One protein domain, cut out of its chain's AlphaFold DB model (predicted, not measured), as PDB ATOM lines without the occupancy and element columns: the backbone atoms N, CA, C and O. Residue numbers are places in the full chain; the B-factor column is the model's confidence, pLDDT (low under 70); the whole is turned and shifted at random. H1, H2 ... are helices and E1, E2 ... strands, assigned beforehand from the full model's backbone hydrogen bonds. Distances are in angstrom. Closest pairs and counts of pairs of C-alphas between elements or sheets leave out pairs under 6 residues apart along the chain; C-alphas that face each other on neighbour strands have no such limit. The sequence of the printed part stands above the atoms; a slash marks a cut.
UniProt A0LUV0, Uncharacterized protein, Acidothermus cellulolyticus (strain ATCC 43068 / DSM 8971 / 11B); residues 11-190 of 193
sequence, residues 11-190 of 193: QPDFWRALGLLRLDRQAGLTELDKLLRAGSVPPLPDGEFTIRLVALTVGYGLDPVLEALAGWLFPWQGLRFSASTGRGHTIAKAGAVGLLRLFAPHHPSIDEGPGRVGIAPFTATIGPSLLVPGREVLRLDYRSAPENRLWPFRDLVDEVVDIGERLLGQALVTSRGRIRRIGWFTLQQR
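What this domain is: This is residues 11 to 190 of the 193 residues of an uncharacterized protein of Acidothermus cellulolyticus (strain ATCC 43068 / DSM 8971 / 11B) (UniProt A0LUV0). The model is a closed barrel of eight antiparallel strands, E1 to E8, with a helical hairpin, H1 and H2, packed on its outside through H2. H3, between E1 and E2, lies outside the barrel along E1, and H4, between E3 and E4, sits by the beginning of E4. The printed part has 180 residues with four named helices and eight named strands, in the order H1 H2 E1 H3 E2 E3 H4 E4 E5 E6 E7 E8; the class is mixed, helices and strands. It is compact and rounded, with a radius of gyration of the C-alphas of 15.8 A and spans of 42 by 37 by 36 A.

How they stand to each other: Look first at the barrel: E1 (residues 47 to 56), E2 (76 to 82), E3 (87 to 93), E4 (116 to 128), E5 (136 to 141), E6 (156 to 162), E7 (167 to 175) and E8 (178 to 189) run round the ring and back to E1. E4 to E8 form a meander, each strand the antiparallel neighbour of the one before. Where E8 and E1 are neighbours, N 50 and O 188 are 2.8 A apart, within hydrogen-bond range. E4 bends by 56 degrees at residue 119 and is staggered: with E3 find N 90 and O 119 at 2.8 A, with E5 N 125 and O 139 at 2.9 A. Outside the barrel, H2 (residues 25 to 38) is on it at a height of 10.0 A, over E1 and E7 and only just over E6 and E8, with 3 C-alphas falling on each. H1 (residues 11 to 23) touches H2 in a hairpin, a shallow tilt of 22 degrees, opposite ways; their closest C-alphas, Leu 21 and Gly 28, are 4.2 A apart. H3 (residues 63 to 73) is over E1, outside the barrel; their closest C-alphas, Leu 56 and Asp 63, are 6.1 A apart. H4 (residues 94 to 103) is on the barrel; its closest C-alpha to E4 is Ala 94, 4.9 A from that of Arg 116. Every O i to N i+4 pair is within hydrogen-bond range in H2; H1 has 8 of 9, H3 6 of 7 and H4 3 of 6.

Where its parts are: Find C-alpha 11 at (33.409, 47.825, -42.758), where H1 begins; it is 18.9 A long, H2 19.9 A, H3 14.0 A and H4 15.5 A. From C-alpha 47 at (23.882, 26.544, -40.286), E1 runs 26.1 A. E2 measures 18.1 A, E3 20.3 A, E4 32.5 A, E5 14.4 A, E6 20.2 A, E7 25.6 A and E8 31.6 A, ending at (25.427, 33.421, -43.082).

The domain as a whole: The C-alphas of Pro 12 and Pro 105, the two farthest apart, are 44.8 A from each other. The printed part has no cut; the links H4 to E4 and E5 to E6 are long. Residue 11, residues 59 to 75, residue 103 and residue 151 have pLDDT under 70.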
ATOM      1  N   GLN A  11      34.098  47.744 -41.458       65.50
ATOM      2  CA  GLN A  11      33.409  47.825 -42.758       65.50
ATOM      3  C   GLN A  11      34.127  48.697 -43.814       65.50
ATOM      4  O   GLN A  11      34.337  48.204 -44.930       65.50
ATOM      5  N   PRO A  12      34.515  49.960 -43.534       75.44
ATOM      6  CA  PRO A  12      35.224  50.781 -44.519       75.44
ATOM      7  C   PRO A  12      36.583  50.175 -44.893       75.44
ATOM      8  O   PRO A  12      36.981  50.227 -46.058       75.44
ATOM      9  N   ASP A  13      37.245  49.523 -43.938       87.75
ATOM     10  CA  ASP A  13      38.553  48.902 -44.134       87.75
ATOM     11  C   ASP A  13      38.484  47.681 -45.062       87.75
ATOM     12  O   ASP A  13      39.342  47.513 -45.931       87.75
ATOM     13  N   PHE A  14      37.421  46.871 -44.978       91.25
ATOM     14  CA  PHE A  14      37.208  45.770 -45.923       91.25
ATOM     15  C   PHE A  14      36.992  46.262 -47.359       91.25
ATOM     16  O   PHE A  14      37.615  45.754 -48.295       91.25
ATOM     17  N   TRP A  15      36.151  47.279 -47.562       91.69
ATOM     18  CA  TRP A  15      35.933  47.841 -48.900       91.69
ATOM     19  C   TRP A  15      37.184  48.517 -49.455       91.69
ATOM     20  O   TRP A  15      37.473  48.393 -50.648       91.69
ATOM     21  N   ARG A  16      37.969  49.168 -48.591       92.69
ATOM     22  CA  ARG A  16      39.288  49.695 -48.942       92.69
ATOM     23  C   ARG A  16      40.226  48.581 -49.399       92.69
ATOM     24  O   ARG A  16      40.860  48.739 -50.440       92.69
ATOM     25  N   ALA A  17      40.281  47.459 -48.683       93.12
ATOM     26  CA  ALA A  17      41.088  46.307 -49.074       93.12
ATOM     27  C   ALA A  17      40.684  45.782 -50.462       93.12
ATOM     28  O   ALA A  17      41.548  45.567 -51.309       93.12
ATOM     29  N   LEU A  18      39.379  45.663 -50.741       91.88
ATOM     30  CA  LEU A  18      38.878  45.258 -52.061       91.88
ATOM     31  C   LEU A  18      39.221  46.262 -53.170       91.88
ATOM     32  O   LEU A  18      39.586  45.857 -54.274       91.88
ATOM     33  N   GLY A  19      39.115  47.564 -52.894       91.44
ATOM     34  CA  GLY A  19      39.523  48.609 -53.834       91.44
ATOM     35  C   GLY A  19      41.015  48.527 -54.149       91.44
ATOM     36  O   GLY A  19      41.409  48.536 -55.316       91.44
ATOM     37  N   LEU A  20      41.842  48.359 -53.115       92.38
ATOM     38  CA  LEU A  20      43.285  48.208 -53.258       92.38
ATOM     39  C   LEU A  20      43.653  46.928 -53.999       92.38
ATOM     40  O   LEU A  20      44.478  47.010 -54.888       92.38
ATOM     41  N   LEU A  21      42.997  45.787 -53.773       89.69
ATOM     42  CA  LEU A  21      43.285  44.560 -54.536       89.69
ATOM     43  C   LEU A  21      43.264  44.763 -56.061       89.69
ATOM     44  O   LEU A  21      43.994  44.075 -56.773       89.69
ATOM     45  N   ARG A  22      42.458  45.712 -56.557       85.50
ATOM     46  CA  ARG A  22      42.366  46.058 -57.984       85.50
ATOM     47  C   ARG A  22      43.393  47.097 -58.437       85.50
ATOM     48  O   ARG A  22      43.780  47.069 -59.599       85.50
ATOM     49  N   LEU A  23      43.772  48.028 -57.562       88.88
ATOM     50  CA  LEU A  23      44.637  49.172 -57.884       88.88
ATOM     51  C   LEU A  23      46.108  48.915 -57.531       88.88
ATOM     52  O   LEU A  23      47.003  49.223 -58.309       88.88
ATOM     53  N   ASP A  24      46.334  48.334 -56.358       90.19
ATOM     54  CA  ASP A  24      47.612  47.922 -55.793       90.19
ATOM     55  C   ASP A  24      47.404  46.631 -54.992       90.19
ATOM     56  O   ASP A  24      47.017  46.614 -53.816       90.19
ATOM     57  N   ARG A  25      47.671  45.512 -55.662       88.38
ATOM     58  CA  ARG A  25      47.426  44.182 -55.119       88.38
ATOM     59  C   ARG A  25      48.167  43.922 -53.809       88.38
ATOM     60  O   ARG A  25      47.598  43.314 -52.903       88.38
ATOM     61  N   GLN A  26      49.419  44.361 -53.699       90.69
ATOM     62  CA  GLN A  26      50.215  44.140 -52.491       90.69
ATOM     63  C   GLN A  26      49.652  44.939 -51.318       90.69
ATOM     64  O   GLN A  26      49.531  44.396 -50.215       90.69
ATOM     65  N   ALA A  27      49.236  46.183 -51.561       92.69
ATOM     66  CA  ALA A  27      48.542  46.979 -50.558       92.69
ATOM     67  C   ALA A  27      47.212  46.328 -50.149       92.69
ATOM     68  O   ALA A  27      46.936  46.207 -48.960       92.69
ATOM     69  N   GLY A  28      46.423  45.826 -51.105       93.81
ATOM     70  CA  GLY A  28      45.154  45.145 -50.827       93.81
ATOM     71  C   GLY A  28      45.318  43.894 -49.964       93.81
ATOM     72  O   GLY A  28      44.606  43.726 -48.976       93.81
ATOM     73  N   LEU A  29      46.304  43.048 -50.275       92.75
ATOM     74  CA  LEU A  29      46.636  41.884 -49.447       92.75
ATOM     75  C   LEU A  29      47.114  42.286 -48.048       92.75
ATOM     76  O   LEU A  29      46.750  41.637 -47.071       92.75
ATOM     77  N   THR A  30      47.886  43.369 -47.951       94.19
ATOM     78  CA  THR A  30      48.351  43.905 -46.666       94.19
ATOM     79  C   THR A  30      47.181  44.402 -45.813       94.19
ATOM     80  O   THR A  30      47.164  44.160 -44.608       94.19
ATOM     81  N   GLU A  31      46.175  45.049 -46.410       95.19
ATOM     82  CA  GLU A  31      44.960  45.452 -45.689       95.19
ATOM     83  C   GLU A  31      44.126  44.246 -45.229       95.19
ATOM     84  O   GLU A  31      43.645  44.239 -44.097       95.19
ATOM     85  N   LEU A  32      44.021  43.178 -46.029       95.56
ATOM     86  CA  LEU A  32      43.378  41.934 -45.577       95.56
ATOM     87  C   LEU A  32      44.117  41.293 -44.394       95.56
ATOM     88  O   LEU A  32      43.483  40.823 -43.450       95.56
ATOM     89  N   ASP A  33      45.451  41.317 -44.403       95.31
ATOM     90  CA  ASP A  33      46.260  40.857 -43.271       95.31
ATOM     91  C   ASP A  33      46.016  41.690 -42.003       95.31
ATOM     92  O   ASP A  33      45.967  41.132 -40.903       95.31
ATOM     93  N   LYS A  34      45.829  43.009 -42.129       95.38
ATOM     94  CA  LYS A  34      45.466  43.874 -40.994       95.38
ATOM     95  C   LYS A  34      44.085  43.527 -40.451       95.38
ATOM     96  O   LYS A  34      43.951  43.347 -39.242       95.38
ATOM     97  N   LEU A  35      43.098  43.356 -41.328       95.38
ATOM     98  CA  LEU A  35      41.743  42.952 -40.947       95.38
ATOM     99  C   LEU A  35      41.735  41.606 -40.223       95.38
ATOM    100  O   LEU A  35      41.086  41.476 -39.190       95.38
ATOM    101  N   LEU A  36      42.505  40.623 -40.698       95.31
ATOM    102  CA  LEU A  36      42.609  39.329 -40.025       95.31
ATOM    103  C   LEU A  36      43.218  39.447 -38.620       95.31
ATOM    104  O   LEU A  36      42.779  38.779 -37.686       95.31
ATOM    105  N   ARG A  37      44.227  40.309 -38.452       95.25
ATOM    106  CA  ARG A  37      44.864  40.554 -37.148       95.25
ATOM    107  C   ARG A  37      43.943  41.296 -36.178       95.25
ATOM    108  O   ARG A  37      44.014  41.024 -34.978       95.25
ATOM    109  N   ALA A  38      43.119  42.205 -36.693       94.19
ATOM    110  CA  ALA A  38      42.225  43.062 -35.919       94.19
ATOM    111  C   ALA A  38      40.851  42.439 -35.629       94.19
ATOM    112  O   ALA A  38      40.231  42.816 -34.638       94.19
ATOM    113  N   GLY A  39      40.384  41.492 -36.452       94.19
ATOM    114  CA  GLY A  39      39.087  40.831 -36.275       94.19
ATOM    115  C   GLY A  39      38.955  40.156 -34.910       94.19
ATOM    116  O   GLY A  39      39.938  39.991 -34.194       94.19
ATOM    117  N   SER A  40      37.760  39.744 -34.513       96.06
ATOM    118  CA  SER A  40      37.525  38.946 -33.303       96.06
ATOM    119  C   SER A  40      37.443  37.454 -33.646       96.06
ATOM    120  O   SER A  40      37.361  37.061 -34.810       96.06
ATOM    121  N   VAL A  41      37.542  36.588 -32.637       96.69
ATOM    122  CA  VAL A  41      37.278  35.156 -32.835       96.69
ATOM    123  C   VAL A  41      35.760  34.976 -32.918       96.69
ATOM    124  O   VAL A  41      35.085  35.322 -31.945       96.69
ATOM    125  N   PRO A  42      35.203  34.459 -34.028       94.25
ATOM    126  CA  PRO A  42      33.774  34.198 -34.089       94.25
ATOM    127  C   PRO A  42      33.412  33.068 -33.114       94.25
ATOM    128  O   PRO A  42      34.221  32.153 -32.911       94.25
ATOM    129  N   PRO A  43      32.194  33.068 -32.545       93.12
ATOM    130  CA  PRO A  43      31.670  31.868 -31.905       93.12
ATOM    131  C   PRO A  43      31.613  30.720 -32.923       93.12
ATOM    132  O   PRO A  43      31.654  30.954 -34.133       93.12
ATOM    133  N   LEU A  44      31.496  29.476 -32.448       93.12
ATOM    134  CA  LEU A  44      31.296  28.341 -33.351       93.12
ATOM    135  C   LEU A  44      30.036  28.585 -34.202       93.12
ATOM    136  O   LEU A  44      28.943  28.681 -33.639       93.12
ATOM    137  N   PRO A  45      30.180  28.725 -35.532       91.69
ATOM    138  CA  PRO A  45      29.060  29.042 -36.397       91.69
ATOM    139  C   PRO A  45      28.130  27.837 -36.524       91.69
ATOM    140  O   PRO A  45      28.559  26.687 -36.411       91.69
ATOM    141  N   ASP A  46      26.863  28.114 -36.812       93.94
ATOM    142  CA  ASP A  46      25.849  27.095 -37.056       93.94
ATOM    143  C   ASP A  46      25.035  27.434 -38.308       93.94
ATOM    144  O   ASP A  46      24.759  28.605 -38.601       93.94
ATOM    145  N   GLY A  47      24.663  26.403 -39.064       93.94
ATOM    146  CA  GLY A  47      23.882  26.544 -40.286       93.94
ATOM    147  C   GLY A  47      24.717  26.818 -41.540       93.94
ATOM    148  O   GLY A  47      25.881  26.433 -41.648       93.94
ATOM    149  N   GLU A  48      24.080  27.414 -42.546       94.62
ATOM    150  CA  GLU A  48      24.642  27.556 -43.891       94.62
ATOM    151  C   GLU A  48      25.282  28.925 -44.118       94.62
ATOM    152  O   GLU A  48      24.708  29.962 -43.793       94.62
ATOM    153  N   PHE A  49      26.447  28.931 -44.758       93.94
ATOM    154  CA  PHE A  49      27.190  30.124 -45.130       93.94
ATOM    155  C   PHE A  49      27.473  30.124 -46.624       93.94
ATOM    156  O   PHE A  49      27.889  29.118 -47.194       93.94
ATOM    157  N   THR A  50      27.305  31.276 -47.261       91.69
ATOM    158  CA  THR A  50      27.782  31.511 -48.623       91.69
ATOM    159  C   THR A  50      29.260  31.868 -48.573       91.69
ATOM    160  O   THR A  50      29.650  32.766 -47.825       91.69
ATOM    161  N   ILE A  51      30.065  31.195 -49.393       89.50
ATOM    162  CA  ILE A  51      31.486  31.500 -49.556       89.50
ATOM    163  C   ILE A  51      31.692  32.400 -50.773       89.50
ATOM    164  O   ILE A  51      31.082  32.202 -51.825       89.50
ATOM    165  N   ARG A  52      32.559  33.404 -50.642       88.69
ATOM    166  CA  ARG A  52      33.026  34.217 -51.771       88.69
ATOM    167  C   ARG A  52      34.538  34.305 -51.740       88.69
ATOM    168  O   ARG A  52      35.098  34.732 -50.736       88.69
ATOM    169  N   LEU A  53      35.179  33.929 -52.842       88.12
ATOM    170  CA  LEU A  53      36.607  34.144 -53.030       88.12
ATOM    171  C   LEU A  53      36.883  35.651 -53.116       88.12
ATOM    172  O   LEU A  53      36.201  36.365 -53.850       88.12
ATOM    173  N   VAL A  54      37.864  36.118 -52.347       89.75
ATOM    174  CA  VAL A  54      38.306  37.518 -52.323       89.75
ATOM    175  C   VAL A  54      39.564  37.702 -53.161       89.75
ATOM    176  O   VAL A  54      39.626  38.635 -53.951       89.75
ATOM    177  N   ALA A  55      40.563  36.834 -52.978       88.44
ATOM    178  CA  ALA A  55      41.833  36.905 -53.698       88.44
ATOM    179  C   ALA A  55      42.588  35.568 -53.635       88.44
ATOM    180  O   ALA A  55      42.508  34.871 -52.625       88.44
ATOM    181  N   LEU A  56      43.379  35.228 -54.655       86.38
ATOM    182  CA  LEU A  56      44.328  34.097 -54.611       86.38
ATOM    183  C   LEU A  56      45.751  34.575 -54.309       86.38
ATOM    184  O   LEU A  56      46.133  35.666 -54.689       86.38
ATOM    185  N   THR A  57      46.588  33.795 -53.635       81.12
ATOM    186  CA  THR A  57      47.970  34.226 -53.297       81.12
ATOM    187  C   THR A  57      49.048  33.377 -53.963       81.12
ATOM    188  O   THR A  57      50.204  33.394 -53.545       81.12
ATOM    189  N   VAL A  58      48.670  32.616 -54.993       71.62
ATOM    190  CA  VAL A  58      49.524  31.627 -55.668       71.62
ATOM    191  C   VAL A  58      49.962  32.031 -57.076       71.62
ATOM    192  O   VAL A  58      50.934  31.467 -57.577       71.62
ATOM    193  N   GLY A  59      49.298  32.987 -57.729       57.72
ATOM    194  CA  GLY A  59      49.698  33.457 -59.047       57.72
ATOM    195  C   GLY A  59      50.804  34.498 -58.932       57.72
ATOM    196  O   GLY A  59      50.651  35.543 -58.315       57.72
ATOM    197  N   TYR A  60      51.936  34.248 -59.577       55.78
ATOM    198  CA  TYR A  60      52.994  35.238 -59.778       55.78
ATOM    199  C   TYR A  60      52.536  36.340 -60.765       55.78
ATOM    200  O   TYR A  60      53.068  36.446 -61.865       55.78
ATOM    201  N   GLY A  61      51.494  37.111 -60.430       56.47
ATOM    202  CA  GLY A  61      50.924  38.168 -61.283       56.47
ATOM    203  C   GLY A  61      49.838  37.719 -62.273       56.47
ATOM    204  O   GLY A  61      49.292  38.551 -62.989       56.47
ATOM    205  N   LEU A  62      49.477  36.431 -62.293       53.47
ATOM    206  CA  LEU A  62      48.359  35.885 -63.090       53.47
ATOM    207  C   LEU A  62      47.047  35.775 -62.294       53.47
ATOM    208  O   LEU A  62      46.086  35.153 -62.750       53.47
ATOM    209  N   ASP A  63      47.011  36.367 -61.102       60.97
ATOM    210  CA  ASP A  63      45.910  36.228 -60.151       60.97
ATOM    211  C   ASP A  63      44.536  36.608 -60.726       60.97
ATOM    212  O   ASP A  63      43.619  35.828 -60.515       60.97
ATOM    213  N   PRO A  64      44.349  37.673 -61.534       60.25
ATOM    214  CA  PRO A  64      43.022  38.003 -62.072       60.25
ATOM    215  C   PRO A  64      42.461  36.933 -63.021       60.25
ATOM    216  O   PRO A  64      41.261  36.663 -63.035       60.25
ATOM    217  N   VAL A  65      43.335  36.294 -63.807       58.09
ATOM    218  CA  VAL A  65      42.955  35.207 -64.724       58.09
ATOM    219  C   VAL A  65      42.674  33.936 -63.931       58.09
ATOM    220  O   VAL A  65      41.678  33.262 -64.181       58.09
ATOM    221  N   LEU A  66      43.510  33.631 -62.937       60.38
ATOM    222  CA  LEU A  66      43.305  32.494 -62.043       60.38
ATOM    223  C   LEU A  66      42.079  32.670 -61.144       60.38
ATOM    224  O   LEU A  66      41.431  31.679 -60.854       60.38
ATOM    225  N   GLU A  67      41.720  33.887 -60.744       63.38
ATOM    226  CA  GLU A  67      40.517  34.208 -59.967       63.38
ATOM    227  C   GLU A  67      39.252  34.065 -60.822       63.38
ATOM    228  O   GLU A  67      38.282  33.444 -60.382       63.38
ATOM    229  N   ALA A  68      39.275  34.548 -62.070       60.53
ATOM    230  CA  ALA A  68      38.184  34.336 -63.024       60.53
ATOM    231  C   ALA A  68      37.989  32.843 -63.339       60.53
ATOM    232  O   ALA A  68      36.862  32.344 -63.349       60.53
ATOM    233  N   LEU A  69      39.091  32.111 -63.527       54.75
ATOM    234  CA  LEU A  69      39.071  30.662 -63.703       54.75
ATOM    235  C   LEU A  69      38.642  29.950 -62.419       54.75
ATOM    236  O   LEU A  69      37.855  29.019 -62.497       54.75
ATOM    237  N   ALA A  70      39.074  30.396 -61.241       58.44
ATOM    238  CA  ALA A  70      38.702  29.816 -59.955       58.44
ATOM    239  C   ALA A  70      37.203  29.966 -59.676       58.44
ATOM    240  O   ALA A  70      36.581  29.008 -59.232       58.44
ATOM    241  N   GLY A  71      36.585  31.101 -60.008       54.69
ATOM    242  CA  GLY A  71      35.130  31.262 -59.908       54.69
ATOM    243  C   GLY A  71      34.340  30.289 -60.796       54.69
ATOM    244  O   GLY A  71      33.193  29.961 -60.488       54.69
ATOM    245  N   TRP A  72      34.954  29.794 -61.874       48.72
ATOM    246  CA  TRP A  72      34.370  28.792 -62.767       48.72
ATOM    247  C   TRP A  72      34.750  27.347 -62.387       48.72
ATOM    248  O   TRP A  72      33.931  26.439 -62.522       48.72
ATOM    249  N   LEU A  73      35.964  27.144 -61.866       51.69
ATOM    250  CA  LEU A  73      36.574  25.851 -61.532       51.69
ATOM    251  C   LEU A  73      36.304  25.386 -60.100       51.69
ATOM    252  O   LEU A  73      36.407  24.190 -59.837       51.69
ATOM    253  N   PHE A  74      35.967  26.291 -59.180       65.69
ATOM    254  CA  PHE A  74      35.581  25.965 -57.811       65.69
ATOM    255  C   PHE A  74      34.056  26.035 -57.689       65.69
ATOM    256  O   PHE A  74      33.494  27.088 -57.398       65.69
ATOM    257  N   PRO A  75      33.343  24.913 -57.888       68.25
ATOM    258  CA  PRO A  75      31.881  24.842 -57.841       68.25
ATOM    259  C   PRO A  75      31.318  24.926 -56.412       68.25
ATOM    260  O   PRO A  75      30.210  24.446 -56.154       68.25
ATOM    261  N   TRP A  76      32.090  25.492 -55.486       78.56
ATOM    262  CA  TRP A  76      31.772  25.643 -54.075       78.56
ATOM    263  C   TRP A  76      30.751  26.766 -53.919       78.56
ATOM    264  O   TRP A  76      30.985  27.910 -54.297       78.56
ATOM    265  N   GLN A  77      29.582  26.421 -53.401       83.44
ATOM    266  CA  GLN A  77      28.481  27.350 -53.167       83.44
ATOM    267  C   GLN A  77      28.505  27.914 -51.746       83.44
ATOM    268  O   GLN A  77      28.014  29.017 -51.510       83.44
ATOM    269  N   GLY A  78      29.046  27.154 -50.794       90.31
ATOM    270  CA  GLY A  78      28.990  27.520 -49.390       90.31
ATOM    271  C   GLY A  78      29.609  26.487 -48.467       90.31
ATOM    272  O   GLY A  78      30.215  25.520 -48.920       90.31
ATOM    273  N   LEU A  79      29.416  26.697 -47.173       92.50
ATOM    274  CA  LEU A  79      29.787  25.791 -46.094       92.50
ATOM    275  C   LEU A  79      28.557  25.566 -45.210       92.50
ATOM    276  O   LEU A  79      27.771  26.491 -45.004       92.50
ATOM    277  N   ARG A  80      28.396  24.361 -44.671       94.38
ATOM    278  CA  ARG A  80      27.424  24.077 -43.610       94.38
ATOM    279  C   ARG A  80      28.178  23.727 -42.342       94.38
ATOM    280  O   ARG A  80      29.092  22.907 -42.376       94.38
ATOM    281  N   PHE A  81      27.789  24.358 -41.245       94.44
ATOM    282  CA  PHE A  81      28.357  24.150 -39.924       94.44
ATOM    283  C   PHE A  81      27.322  23.537 -38.990       94.44
ATOM    284  O   PHE A  81      26.126  23.797 -39.117       94.44
ATOM    285  N   SER A  82      27.817  22.739 -38.052       93.19
ATOM    286  CA  SER A  82      27.072  22.212 -36.920       93.19
ATOM    287  C   SER A  82      27.830  22.560 -35.644       93.19
ATOM    288  O   SER A  82      28.804  21.887 -35.282       93.19
ATOM    289  N   ALA A  83      27.377  23.599 -34.942       91.00
ATOM    290  CA  ALA A  83      28.007  24.054 -33.701       91.00
ATOM    291  C   ALA A  83      27.979  22.965 -32.617       91.00
ATOM    292  O   ALA A  83      28.936  22.817 -31.861       91.00
ATOM    293  N   SER A  84      26.921  22.144 -32.595       90.31
ATOM    294  CA  SER A  84      26.741  21.052 -31.625       90.31
ATOM    295  C   SER A  84      27.810  19.958 -31.707       90.31
ATOM    296  O   SER A  84      28.105  19.300 -30.711       90.31
ATOM    297  N   THR A  85      28.402  19.759 -32.886       91.19
ATOM    298  CA  THR A  85      29.395  18.704 -33.134       91.19
ATOM    299  C   THR A  85      30.783  19.255 -33.436       91.19
ATOM    300  O   THR A  85      31.725  18.468 -33.537       91.19
ATOM    301  N   GLY A  86      30.926  20.574 -33.608       93.00
ATOM    302  CA  GLY A  86      32.167  21.194 -34.074       93.00
ATOM    303  C   GLY A  86      32.589  20.683 -35.453       93.00
ATOM    304  O   GLY A  86      33.778  20.591 -35.742       93.00
ATOM    305  N   ARG A  87      31.634  20.284 -36.299       93.88
ATOM    306  CA  ARG A  87      31.889  19.746 -37.642       93.88
ATOM    307  C   ARG A  87      31.185  20.574 -38.701       93.88
ATOM    308  O   ARG A  87      30.220  21.283 -38.421       93.88
ATOM    309  N   GLY A  88      31.651  20.437 -39.929       93.81
ATOM    310  CA  GLY A  88      30.985  20.991 -41.092       93.81
ATOM    311  C   GLY A  88      31.476  20.358 -42.380       93.81
ATOM    312  O   GLY A  88      32.303  19.443 -42.370       93.81
ATOM    313  N   HIS A  89      30.950  20.845 -43.494       92.81
ATOM    314  CA  HIS A  89      31.333  20.408 -44.832       92.81
ATOM    315  C   HIS A  89      31.103  21.510 -45.861       92.81
ATOM    316  O   HIS A  89      30.337  22.454 -45.652       92.81
ATOM    317  N   THR A  90      31.782  21.387 -46.995       90.94
ATOM    318  CA  THR A  90      31.625  22.284 -48.141       90.94
ATOM    319  C   THR A  90      30.407  21.884 -48.955       90.94
ATOM    320  O   THR A  90      30.232  20.718 -49.288       90.94
ATOM    321  N   ILE A  91      29.582  22.852 -49.338       91.38
ATOM    322  CA  ILE A  91      28.472  22.644 -50.264       91.38
ATOM    323  C   ILE A  91      28.938  22.995 -51.673       91.38
ATOM    324  O   ILE A  91      29.413  24.103 -51.922       91.38
ATOM    325  N   ALA A  92      28.756  22.077 -52.615       88.00
ATOM    326  CA  ALA A  92      29.090  22.249 -54.023       88.00
ATOM    327  C   ALA A  92      27.882  21.987 -54.937       88.00
ATOM    328  O   ALA A  92      26.866  21.426 -54.524       88.00
ATOM    329  N   LYS A  93      27.993  22.377 -56.212       86.62
ATOM    330  CA  LYS A  93      27.043  21.955 -57.259       86.62
ATOM    331  C   LYS A  93      27.117  20.437 -57.457       86.62
ATOM    332  O   LYS A  93      28.213  19.903 -57.581       86.62
ATOM    333  N   ALA A  94      25.982  19.758 -57.620       83.00
ATOM    334  CA  ALA A  94      25.931  18.307 -57.848       83.00
ATOM    335  C   ALA A  94      26.824  17.834 -59.016       83.00
ATOM    336  O   ALA A  94      27.521  16.830 -58.897       83.00
ATOM    337  N   GLY A  95      26.892  18.599 -60.115       75.56
ATOM    338  CA  GLY A  95      27.757  18.278 -61.262       75.56
ATOM    339  C   GLY A  95      29.259  18.236 -60.939       75.56
ATOM    340  O   GLY A  95      30.011  17.525 -61.601       75.56
ATOM    341  N   ALA A  96      29.699  18.923 -59.880       73.00
ATOM    342  CA  ALA A  96      31.080  18.887 -59.402       73.00
ATOM    343  C   ALA A  96      31.491  17.522 -58.845       73.00
ATOM    344  O   ALA A  96      32.663  17.153 -58.895       73.00
ATOM    345  N   VAL A  97      30.524  16.770 -58.312       72.81
ATOM    346  CA  VAL A  97      30.759  15.454 -57.708       72.81
ATOM    347  C   VAL A  97      31.201  14.458 -58.758       72.81
ATOM    348  O   VAL A  97      32.014  13.598 -58.450       72.81
ATOM    349  N   GLY A  98      30.716  14.582 -59.996       70.88
ATOM    350  CA  GLY A  98      31.178  13.743 -61.099       70.88
ATOM    351  C   GLY A  98      32.689  13.862 -61.285       70.88
ATOM    352  O   GLY A  98      33.388  12.855 -61.295       70.88
ATOM    353  N   LEU A  99      33.202  15.095 -61.319       71.81
ATOM    354  CA  LEU A  99      34.637  15.349 -61.423       71.81
ATOM    355  C   LEU A  99      35.389  14.885 -60.167       71.81
ATOM    356  O   LEU A  99      36.418  14.227 -60.284       71.81
ATOM    357  N   LEU A 100      34.858  15.160 -58.971       72.56
ATOM    358  CA  LEU A 100      35.464  14.706 -57.717       72.56
ATOM    359  C   LEU A 100      35.561  13.175 -57.652       72.56
ATOM    360  O   LEU A 100      36.603  12.660 -57.264       72.56
ATOM    361  N   ARG A 101      34.522  12.448 -58.074       72.62
ATOM    362  CA  ARG A 101      34.479  10.977 -58.077       72.62
ATOM    363  C   ARG A 101      35.467  10.349 -59.058       72.62
ATOM    364  O   ARG A 101      35.897   9.230 -58.808       72.62
ATOM    365  N   LEU A 102      35.862  11.047 -60.127       73.62
ATOM    366  CA  LEU A 102      36.916  10.559 -61.027       73.62
ATOM    367  C   LEU A 102      38.277  10.474 -60.328       73.62
ATOM    368  O   LEU A 102      39.053   9.567 -60.612       73.62
ATOM    369  N   PHE A 103      38.557  11.388 -59.398       69.25
ATOM    370  CA  PHE A 103      39.821  11.411 -58.661       69.25
ATOM    371  C   PHE A 103      39.712  10.721 -57.291       69.25
ATOM    372  O   PHE A 103      40.657  10.067 -56.854       69.25
ATOM    373  N   ALA A 104      38.558  10.827 -56.627       71.56
ATOM    374  CA  ALA A 104      38.242  10.261 -55.316       71.56
ATOM    375  C   ALA A 104      36.903   9.493 -55.350       71.56
ATOM    376  O   ALA A 104      35.890   9.987 -54.843       71.56
ATOM    377  N   PRO A 105      36.867   8.269 -55.905       72.69
ATOM    378  CA  PRO A 105      35.622   7.520 -56.112       72.69
ATOM    379  C   PRO A 105      34.870   7.178 -54.818       72.69
ATOM    380  O   PRO A 105      33.655   7.006 -54.844       72.69
ATOM    381  N   HIS A 106      35.572   7.123 -53.682       74.56
ATOM    382  CA  HIS A 106      34.999   6.821 -52.366       74.56
ATOM    383  C   HIS A 106      34.789   8.055 -51.481       74.56
ATOM    384  O   HIS A 106      34.552   7.906 -50.284       74.56
ATOM    385  N   HIS A 107      34.906   9.269 -52.027       72.88
ATOM    386  CA  HIS A 107      34.648  10.466 -51.235       72.88
ATOM    387  C   HIS A 107      33.167  10.489 -50.813       72.88
ATOM    388  O   HIS A 107      32.299  10.439 -51.692       72.88
ATOM    389  N   PRO A 108      32.848  10.575 -49.507       77.75
ATOM    390  CA  PRO A 108      31.466  10.664 -49.061       77.75
ATOM    391  C   PRO A 108      30.823  11.935 -49.618       77.75
ATOM    392  O   PRO A 108      31.466  12.982 -49.726       77.75
ATOM    393  N   SER A 109      29.549  11.822 -49.974       84.12
ATOM    394  CA  SER A 109      28.729  12.934 -50.438       84.12
ATOM    395  C   SER A 109      27.436  12.972 -49.638       84.12
ATOM    396  O   SER A 109      26.773  11.941 -49.522       84.12
ATOM    397  N   ILE A 110      27.078  14.141 -49.119       87.50
ATOM    398  CA  ILE A 110      25.833  14.377 -48.379       87.50
ATOM    399  C   ILE A 110      24.841  15.043 -49.333       87.50
ATOM    400  O   ILE A 110      25.222  15.959 -50.057       87.50
ATOM    401  N   ASP A 111      23.592  14.586 -49.372       87.62
ATOM    402  CA  ASP A 111      22.554  15.282 -50.139       87.62
ATOM    403  C   ASP A 111      22.169  16.584 -49.420       87.62
ATOM    404  O   ASP A 111      21.754  16.565 -48.263       87.62
ATOM    405  N   GLU A 112      22.339  17.717 -50.102       89.56
ATOM    406  CA  GLU A 112      22.053  19.066 -49.590       89.56
ATOM    407  C   GLU A 112      20.811  19.676 -50.260       89.56
ATOM    408  O   GLU A 112      20.587  20.892 -50.218       89.56
ATOM    409  N   GLY A 113      20.014  18.834 -50.921       86.19
ATOM    410  CA  GLY A 113      18.838  19.214 -51.682       86.19
ATOM    411  C   GLY A 113      19.115  19.417 -53.177       86.19
ATOM    412  O   GLY A 113      20.220  19.175 -53.676       86.19
ATOM    413  N   PRO A 114      18.102  19.877 -53.935       86.12
ATOM    414  CA  PRO A 114      18.132  19.873 -55.394       86.12
ATOM    415  C   PRO A 114      19.370  20.556 -55.991       86.12
ATOM    416  O   PRO A 114      19.561  21.767 -55.877       86.12
ATOM    417  N   GLY A 115      20.215  19.767 -56.663       84.69
ATOM    418  CA  GLY A 115      21.411  20.251 -57.359       84.69
ATOM    419  C   GLY A 115      22.596  20.611 -56.456       84.69
ATOM    420  O   GLY A 115      23.567  21.198 -56.951       84.69
ATOM    421  N   ARG A 116      22.552  20.259 -55.166       89.38
ATOM    422  CA  ARG A 116      23.567  20.593 -54.160       89.38
ATOM    423  C   ARG A 116      24.069  19.341 -53.458       89.38
ATOM    424  O   ARG A 116      23.347  18.365 -53.303       89.38
ATOM    425  N   VAL A 117      25.321  19.376 -53.032       90.25
ATOM    426  CA  VAL A 117      25.958  18.239 -52.367       90.25
ATOM    427  C   VAL A 117      26.997  18.702 -51.357       90.25
ATOM    428  O   VAL A 117      27.767  19.624 -51.629       90.25
ATOM    429  N   GLY A 118      27.031  18.050 -50.203       90.19
ATOM    430  CA  GLY A 118      28.051  18.220 -49.183       90.19
ATOM    431  C   GLY A 118      29.266  17.346 -49.477       90.19
ATOM    432  O   GLY A 118      29.128  16.149 -49.717       90.19
ATOM    433  N   ILE A 119      30.451  17.946 -49.467       87.69
ATOM    434  CA  ILE A 119      31.760  17.319 -49.690       87.69
ATOM    435  C   ILE A 119      32.799  17.939 -48.745       87.69
ATOM    436  O   ILE A 119      32.506  18.913 -48.059       87.69
ATOM    437  N   ALA A 120      34.023  17.409 -48.743       87.31
ATOM    438  CA  ALA A 120      35.152  17.918 -47.962       87.31
ATOM    439  C   ALA A 120      34.785  18.245 -46.494       87.31
ATOM    440  O   ALA A 120      34.746  19.422 -46.119       87.31
ATOM    441  N   PRO A 121      34.450  17.229 -45.672       92.50
ATOM    442  CA  PRO A 121      34.155  17.445 -44.259       92.50
ATOM    443  C   PRO A 121      35.354  18.060 -43.528       92.50
ATOM    444  O   PRO A 121      36.506  17.791 -43.866       92.50
ATOM    445  N   PHE A 122      35.087  18.870 -42.510       93.88
ATOM    446  CA  PHE A 122      36.099  19.509 -41.676       93.88
ATOM    447  C   PHE A 122      35.668  19.549 -40.210       93.88
ATOM    448  O   PHE A 122      34.480  19.470 -39.879       93.88
ATOM    449  N   THR A 123      36.650  19.725 -39.327       96.06
ATOM    450  CA  THR A 123      36.417  20.014 -37.908       96.06
ATOM    451  C   THR A 123      36.635  21.505 -37.656       96.06
ATOM    452  O   THR A 123      37.673  22.053 -38.027       96.06
ATOM    453  N   ALA A 124      35.657  22.158 -37.036       96.69
ATOM    454  CA  ALA A 124      35.682  23.563 -36.658       96.69
ATOM    455  C   ALA A 124      36.124  23.698 -35.192       96.69
ATOM    456  O   ALA A 124      35.452  23.205 -34.288       96.69
ATOM    457  N   THR A 125      37.255  24.361 -34.945       96.56
ATOM    458  CA  THR A 125      37.779  24.586 -33.583       96.56
ATOM    459  C   THR A 125      38.327  25.991 -33.422       96.56
ATOM    460  O   THR A 125      38.971  26.515 -34.324       96.56
ATOM    461  N   ILE A 126      38.132  26.585 -32.250       97.12
ATOM    462  CA  ILE A 126      38.862  27.796 -31.871       97.12
ATOM    463  C   ILE A 126      40.269  27.389 -31.435       97.12
ATOM    464  O   ILE A 126      40.451  26.399 -30.723       97.12
ATOM    465  N   GLY A 127      41.281  28.115 -31.899       96.00
ATOM    466  CA  GLY A 127      42.645  27.918 -31.431       96.00
ATOM    467  C   GLY A 127      43.651  28.857 -32.089       96.00
ATOM    468  O   GLY A 127      43.263  29.780 -32.807       96.00
ATOM    469  N   PRO A 128      44.955  28.626 -31.859       96.81
ATOM    470  CA  PRO A 128      45.997  29.509 -32.362       96.81
ATOM    471  C   PRO A 128      46.081  29.461 -33.890       96.81
ATOM    472  O   PRO A 128      46.018  28.383 -34.494       96.81
ATOM    473  N   SER A 129      46.282  30.631 -34.495       96.19
ATOM    474  CA  SER A 129      46.622  30.774 -35.905       96.19
ATOM    475  C   SER A 129      47.986  30.151 -36.193       96.19
ATOM    476  O   SER A 129      48.951  30.285 -35.441       96.19
ATOM    477  N   LEU A 130      48.056  29.473 -37.329       94.62
ATOM    478  CA  LEU A 130      49.222  28.838 -37.908       94.62
ATOM    479  C   LEU A 130      50.158  29.841 -38.598       94.62
ATOM    480  O   LEU A 130      51.332  29.529 -38.794       94.62
ATOM    481  N   LEU A 131      49.658  31.020 -38.987       93.00
ATOM    482  CA  LEU A 131      50.454  32.069 -39.641       93.00
ATOM    483  C   LEU A 131      50.655  33.324 -38.790       93.00
ATOM    484  O   LEU A 131      51.615  34.059 -39.027       93.00
ATOM    485  N   VAL A 132      49.774  33.599 -37.828       93.06
ATOM    486  CA  VAL A 132      49.818  34.816 -37.011       93.06
ATOM    487  C   VAL A 132      50.106  34.451 -35.549       93.06
ATOM    488  O   VAL A 132      49.199  34.031 -34.832       93.06
ATOM    489  N   PRO A 133      51.355  34.616 -35.072       92.31
ATOM    490  CA  PRO A 133      51.710  34.300 -33.691       92.31
ATOM    491  C   PRO A 133      50.860  35.064 -32.670       92.31
ATOM    492  O   PRO A 133      50.611  36.258 -32.837       92.31
ATOM    493  N   GLY A 134      50.440  34.376 -31.605       91.94
ATOM    494  CA  GLY A 134      49.670  34.966 -30.501       91.94
ATOM    495  C   GLY A 134      48.208  35.284 -30.825       91.94
ATOM    496  O   GLY A 134      47.529  35.898 -30.008       91.94
ATOM    497  N   ARG A 135      47.715  34.884 -32.003       93.75
ATOM    498  CA  ARG A 135      46.354  35.168 -32.457       93.75
ATOM    499  C   ARG A 135      45.488  33.920 -32.391       93.75
ATOM    500  O   ARG A 135      45.876  32.882 -32.916       93.75
ATOM    501  N   GLU A 136      44.297  34.045 -31.818       97.00
ATOM    502  CA  GLU A 136      43.258  33.022 -31.929       97.00
ATOM    503  C   GLU A 136      42.352  33.280 -33.135       97.00
ATOM    504  O   GLU A 136      42.092  34.432 -33.510       97.00
ATOM    505  N   VAL A 137      41.900  32.186 -33.748       98.12
ATOM    506  CA  VAL A 137      41.039  32.142 -34.936       98.12
ATOM    507  C   VAL A 137      40.124  30.917 -34.865       98.12
ATOM    508  O   VAL A 137      40.431  29.928 -34.192       98.12
ATOM    509  N   LEU A 138      39.017  30.950 -35.602       97.94
ATOM    510  CA  LEU A 138      38.257  29.744 -35.907       97.94
ATOM    511  C   LEU A 138      38.978  28.981 -37.023       97.94
ATOM    512  O   LEU A 138      39.135  29.494 -38.128       97.94
ATOM    513  N   ARG A 139      39.412  27.755 -36.746       97.50
ATOM    514  CA  ARG A 139      40.087  26.877 -37.704       97.50
ATOM    515  C   ARG A 139      39.125  25.854 -38.270       97.50
ATOM    516  O   ARG A 139      38.454  25.164 -37.504       97.50
ATOM    517  N   LEU A 140      39.119  25.723 -39.592       96.12
ATOM    518  CA  LEU A 140      38.431  24.660 -40.316       96.12
ATOM    519  C   LEU A 140      39.495  23.663 -40.775       96.12
ATOM    520  O   LEU A 140      40.214  23.905 -41.745       96.12
ATOM    521  N   ASP A 141      39.657  22.577 -40.024       94.50
ATOM    522  CA  ASP A 141      40.694  21.580 -40.280       94.50
ATOM    523  C   ASP A 141      40.143  20.438 -41.139       94.50
ATOM    524  O   ASP A 141      39.493  19.513 -40.639       94.50
ATOM    525  N   TYR A 142      40.422  20.493 -42.442       91.38
ATOM    526  CA  TYR A 142      40.043  19.454 -43.403       91.38
ATOM    527  C   TYR A 142      40.926  18.206 -43.280       91.38
ATOM    528  O   TYR A 142      40.513  17.114 -43.661       91.38
ATOM    529  N   ARG A 143      42.118  18.328 -42.694       89.44
ATOM    530  CA  ARG A 143      43.080  17.227 -42.519       89.44
ATOM    531  C   ARG A 143      42.618  16.239 -41.449       89.44
ATOM    532  O   ARG A 143      43.057  15.094 -41.428       89.44
ATOM    533  N   SER A 144      41.734  16.697 -40.558       85.50
ATOM    534  CA  SER A 144      41.132  15.879 -39.500       85.50
ATOM    535  C   SER A 144      40.203  14.781 -40.033       85.50
ATOM    536  O   SER A 144      39.943  13.811 -39.324       85.50
ATOM    537  N   ALA A 145      39.719  14.921 -41.270       85.19
ATOM    538  CA  ALA A 145      38.807  13.979 -41.900       85.19
ATOM    539  C   ALA A 145      39.577  12.930 -42.734       85.19
ATOM    540  O   ALA A 145      40.206  13.291 -43.736       85.19
ATOM    541  N   PRO A 146      39.522  11.628 -42.384       82.19
ATOM    542  CA  PRO A 146      40.204  10.556 -43.122       82.19
ATOM    543  C   PRO A 146      39.785  10.417 -44.592       82.19
ATOM    544  O   PRO A 146      40.457   9.731 -45.373       82.19
ATOM    545  N   GLU A 147      38.653  11.006 -44.965       81.50
ATOM    546  CA  GLU A 147      38.080  10.975 -46.305       81.50
ATOM    547  C   GLU A 147      38.713  12.017 -47.238       81.50
ATOM    548  O   GLU A 147      38.764  11.808 -48.453       81.50
ATOM    549  N   ASN A 148      39.308  13.076 -46.681       82.25
ATOM    550  CA  ASN A 148      40.025  14.117 -47.416       82.25
ATOM    551  C   ASN A 148      41.440  13.649 -47.798       82.25
ATOM    552  O   ASN A 148      42.447  14.215 -47.388       82.25
ATOM    553  N   ARG A 149      41.539  12.575 -48.589       75.44
ATOM    554  CA  ARG A 149      42.827  11.932 -48.931       75.44
ATOM    555  C   ARG A 149      43.592  12.618 -50.054       75.44
ATOM    556  O   ARG A 149      44.788  12.372 -50.220       75.44
ATOM    557  N   LEU A 150      42.908  13.442 -50.838       74.56
ATOM    558  CA  LEU A 150      43.486  14.101 -52.000       74.56
ATOM    559  C   LEU A 150      43.875  15.539 -51.706       74.56
ATOM    560  O   LEU A 150      43.239  16.244 -50.921       74.56
ATOM    561  N   TRP A 151      44.915  15.976 -52.405       67.62
ATOM    562  CA  TRP A 151      45.255  17.384 -52.480       67.62
ATOM    563  C   TRP A 151      44.141  18.151 -53.228       67.62
ATOM    564  O   TRP A 151      43.661  17.646 -54.246       67.62
ATOM    565  N   PRO A 152      43.729  19.350 -52.768       71.38
ATOM    566  CA  PRO A 152      44.304  20.106 -51.652       71.38
ATOM    567  C   PRO A 152      43.738  19.768 -50.263       71.38
ATOM    568  O   PRO A 152      44.404  20.075 -49.279       71.38
ATOM    569  N   PHE A 153      42.569  19.124 -50.152       77.94
ATOM    570  CA  PHE A 153      41.852  18.956 -48.874       77.94
ATOM    571  C   PHE A 153      42.667  18.264 -47.774       77.94
ATOM    572  O   PHE A 153      42.562  18.643 -46.611       77.94
ATOM    573  N   ARG A 154      43.535  17.310 -48.135       83.88
ATOM    574  CA  ARG A 154      44.417  16.613 -47.181       83.88
ATOM    575  C   ARG A 154      45.353  17.542 -46.413       83.88
ATOM    576  O   ARG A 154      45.772  17.216 -45.309       83.88
ATOM    577  N   ASP A 155      45.711  18.667 -47.017       87.62
ATOM    578  CA  ASP A 155      46.736  19.576 -46.519       87.62
ATOM    579  C   ASP A 155      46.164  20.977 -46.217       87.62
ATOM    580  O   ASP A 155      46.929  21.891 -45.894       87.62
ATOM    581  N   LEU A 156      44.837  21.137 -46.322       90.75
ATOM    582  CA  LEU A 156      44.110  22.403 -46.225       90.75
ATOM    583  C   LEU A 156      43.644  22.682 -44.790       90.75
ATOM    584  O   LEU A 156      43.038  21.836 -44.132       90.75
ATOM    585  N   VAL A 157      43.881  23.906 -44.335       95.06
ATOM    586  CA  VAL A 157      43.282  24.488 -43.134       95.06
ATOM    587  C   VAL A 157      42.809  25.882 -43.490       95.06
ATOM    588  O   VAL A 157      43.598  26.677 -43.998       95.06
ATOM    589  N   ASP A 158      41.562  26.198 -43.174       95.94
ATOM    590  CA  ASP A 158      41.108  27.582 -43.230       95.94
ATOM    591  C   ASP A 158      41.167  28.215 -41.842       95.94
ATOM    592  O   ASP A 158      40.891  27.561 -40.835       95.94
ATOM    593  N   GLU A 159      41.495  29.501 -41.785       97.75
ATOM    594  CA  GLU A 159      41.428  30.301 -40.563       97.75
ATOM    595  C   GLU A 159      40.491  31.472 -40.768       97.75
ATOM    596  O   GLU A 159      40.616  32.197 -41.753       97.75
ATOM    597  N   VAL A 160      39.571  31.657 -39.830       97.75
ATOM    598  CA  VAL A 160      38.455  32.584 -39.953       97.75
ATOM    599  C   VAL A 160      38.391  33.493 -38.730       97.75
ATOM    600  O   VAL A 160      38.511  33.041 -37.588       97.75
ATOM    601  N   VAL A 161      38.175  34.781 -38.982       97.50
ATOM    602  CA  VAL A 161      37.883  35.800 -37.971       97.50
ATOM    603  C   VAL A 161      36.586  36.523 -38.309       97.50
ATOM    604  O   VAL A 161      36.163  36.557 -39.465       97.50
ATOM    605  N   ASP A 162      35.967  37.120 -37.303       96.12
ATOM    606  CA  ASP A 162      34.841  38.024 -37.476       96.12
ATOM    607  C   ASP A 162      35.351  39.461 -37.655       96.12
ATOM    608  O   ASP A 162      36.175  39.944 -36.875       96.12
ATOM    609  N   ILE A 163      34.886  40.131 -38.709       94.75
ATOM    610  CA  ILE A 163      35.191  41.540 -38.998       94.75
ATOM    611  C   ILE A 163      33.932  42.425 -38.924       94.75
ATOM    612  O   ILE A 163      33.898  43.516 -39.494       94.75
ATOM    613  N   GLY A 164      32.885  41.954 -38.238       89.69
ATOM    614  CA  GLY A 164      31.617  42.640 -38.009       89.69
ATOM    615  C   GLY A 164      30.482  42.024 -38.825       89.69
ATOM    616  O   GLY A 164      29.757  41.155 -38.365       89.69
ATOM    617  N   GLU A 165      30.290  42.486 -40.061       85.62
ATOM    618  CA  GLU A 165      29.155  42.036 -40.893       85.62
ATOM    619  C   GLU A 165      29.389  40.714 -41.632       85.62
ATOM    620  O   GLU A 165      28.499  40.180 -42.300       85.62
ATOM    621  N   ARG A 166      30.626  40.229 -41.628       92.50
ATOM    622  CA  ARG A 166      31.024  39.022 -42.346       92.50
ATOM    623  C   ARG A 166      32.218  38.400 -41.664       92.50
ATOM    624  O   ARG A 166      32.996  39.083 -41.003       92.50
ATOM    625  N   LEU A 167      32.408  37.120 -41.931       95.75
ATOM    626  CA  LEU A 167      33.628  36.448 -41.538       95.75
ATOM    627  C   LEU A 167      34.658  36.584 -42.657       95.75
ATOM    628  O   LEU A 167      34.331  36.390 -43.835       95.75
ATOM    629  N   LEU A 168      35.893  36.903 -42.290       96.56
ATOM    630  CA  LEU A 168      37.043  36.919 -43.185       96.56
ATOM    631  C   LEU A 168      37.862  35.652 -42.958       96.56
ATOM    632  O   LEU A 168      38.267  35.363 -41.835       96.56
ATOM    633  N   GLY A 169      38.107  34.912 -44.034       96.19
ATOM    634  CA  GLY A 169      38.860  33.671 -44.028       96.19
ATOM    635  C   GLY A 169      40.136  33.745 -44.860       96.19
ATOM    636  O   GLY A 169      40.177  34.392 -45.910       96.19
ATOM    637  N   GLN A 170      41.168  33.036 -44.415       96.12
ATOM    638  CA  GLN A 170      42.350  32.703 -45.205       96.12
ATOM    639  C   GLN A 170      42.441  31.189 -45.386       96.12
ATOM    640  O   GLN A 170      42.283  30.437 -44.428       96.12
ATOM    641  N   ALA A 171      42.732  30.752 -46.608       93.94
ATOM    642  CA  ALA A 171      42.943  29.348 -46.935       93.94
ATOM    643  C   ALA A 171      44.438  29.031 -46.908       93.94
ATOM    644  O   ALA A 171      45.226  29.676 -47.610       93.94
ATOM    645  N   LEU A 172      44.836  28.047 -46.105       94.19
ATOM    646  CA  LEU A 172      46.227  27.666 -45.874       94.19
ATOM    647  C   LEU A 172      46.471  26.235 -46.329       94.19
ATOM    648  O   LEU A 172      45.735  25.325 -45.970       94.19
ATOM    649  N   VAL A 173      47.560  26.013 -47.055       91.31
ATOM    650  CA  VAL A 173      48.027  24.671 -47.403       91.31
ATOM    651  C   VAL A 173      49.380  24.424 -46.762       91.31
ATOM    652  O   VAL A 173      50.289  25.255 -46.844       91.31
ATOM    653  N   THR A 174      49.531  23.252 -46.154       88.25
ATOM    654  CA  THR A 174      50.833  22.766 -45.696       88.25
ATOM    655  C   THR A 174      51.487  21.951 -46.806       88.25
ATOM    656  O   THR A 174      50.988  20.909 -47.205       88.25
ATOM    657  N   SER A 175      52.629  22.399 -47.321       81.12
ATOM    658  CA  SER A 175      53.389  21.660 -48.333       81.12
ATOM    659  C   SER A 175      54.863  21.612 -47.955       81.12
ATOM    660  O   SER A 175      55.483  22.644 -47.695       81.12
ATOM    661  N   ARG A 176      55.427  20.398 -47.900       81.06
ATOM    662  CA  ARG A 176      56.830  20.137 -47.513       81.06
ATOM    663  C   ARG A 176      57.224  20.813 -46.186       81.06
ATOM    664  O   ARG A 176      58.268  21.452 -46.094       81.06
ATOM    665  N   GLY A 177      56.350  20.725 -45.181       82.75
ATOM    666  CA  GLY A 177      56.575  21.313 -43.854       82.75
ATOM    667  C   GLY A 177      56.456  22.839 -43.791       82.75
ATOM    668  O   GLY A 177      56.734  23.423 -42.749       82.75
ATOM    669  N   ARG A 178      56.050  23.505 -44.881       88.00
ATOM    670  CA  ARG A 178      55.819  24.954 -44.915       88.00
ATOM    671  C   ARG A 178      54.343  25.253 -45.093       88.00
ATOM    672  O   ARG A 178      53.697  24.696 -45.978       88.00
ATOM    673  N   ILE A 179      53.843  26.176 -44.287       91.25
ATOM    674  CA  ILE A 179      52.479  26.686 -44.388       91.25
ATOM    675  C   ILE A 179      52.483  27.845 -45.377       91.25
ATOM    676  O   ILE A 179      53.350  28.719 -45.324       91.25
ATOM    677  N   ARG A 180      51.544  27.827 -46.319       90.62
ATOM    678  CA  ARG A 180      51.368  28.885 -47.312       90.62
ATOM    679  C   ARG A 180      49.905  29.258 -47.400       90.62
ATOM    680  O   ARG A 180      49.059  28.380 -47.540       90.62
ATOM    681  N   ARG A 181      49.624  30.558 -47.397       91.88
ATOM    682  CA  ARG A 181      48.317  31.063 -47.804       91.88
ATOM    683  C   ARG A 181      48.150  30.827 -49.301       91.88
ATOM    684  O   ARG A 181      49.069  31.118 -50.071       91.88
ATOM    685  N   ILE A 182      46.999  30.303 -49.699       89.38
ATOM    686  CA  ILE A 182      46.622  30.111 -51.103       89.38
ATOM    687  C   ILE A 182      45.481  31.032 -51.539       89.38
ATOM    688  O   ILE A 182      45.319  31.267 -52.736       89.38
ATOM    689  N   GLY A 183      44.745  31.610 -50.589       90.31
ATOM    690  CA  GLY A 183      43.750  32.624 -50.890       90.31
ATOM    691  C   GLY A 183      43.073  33.221 -49.665       90.31
ATOM    692  O   GLY A 183      43.315  32.821 -48.526       90.31
ATOM    693  N   TRP A 184      42.213  34.183 -49.959       93.69
ATOM    694  CA  TRP A 184      41.325  34.888 -49.054       93.69
ATOM    695  C   TRP A 184      39.889  34.666 -49.495       93.69
ATOM    696  O   TRP A 184      39.597  34.652 -50.693       93.69
ATOM    697  N   PHE A 185      38.980  34.549 -48.542       93.44
ATOM    698  CA  PHE A 185      37.559  34.407 -48.810       93.44
ATOM    699  C   PHE A 185      36.734  35.081 -47.718       93.44
ATOM    700  O   PHE A 185      37.236  35.405 -46.646       93.44
ATOM    701  N   THR A 186      35.451  35.288 -47.979       94.50
ATOM    702  CA  THR A 186      34.489  35.695 -46.952       94.50
ATOM    703  C   THR A 186      33.400  34.658 -46.798       94.50
ATOM    704  O   THR A 186      32.984  34.058 -47.794       94.50
ATOM    705  N   LEU A 187      32.893  34.524 -45.577       93.94
ATOM    706  CA  LEU A 187      31.676  33.780 -45.285       93.94
ATOM    707  C   LEU A 187      30.584  34.748 -44.842       93.94
ATOM    708  O   LEU A 187      30.813  35.642 -44.026       93.94
ATOM    709  N   GLN A 188      29.389  34.541 -45.378       92.75
ATOM    710  CA  GLN A 188      28.184  35.241 -44.952       92.75
ATOM    711  C   GLN A 188      27.113  34.216 -44.640       92.75
ATOM    712  O   GLN A 188      26.841  33.348 -45.473       92.75
ATOM    713  N   GLN A 189      26.516  34.311 -43.453       91.25
ATOM    714  CA  GLN A 189      25.427  33.421 -43.082       91.25
ATOM    715  C   GLN A 189      24.289  33.598 -44.085       91.25
ATOM    716  O   GLN A 189      23.891  34.717 -44.421       91.25
ATOM    717  N   ARG A 190      23.796  32.486 -44.619       85.69
ATOM    718  CA  ARG A 190      22.614  32.500 -45.465       85.69
ATOM    719  C   ARG A 190      21.416  32.652 -44.536       85.69
ATOM    720  O   ARG A 190      21.253  31.844 -43.626       85.69
TER     721      ARG A 190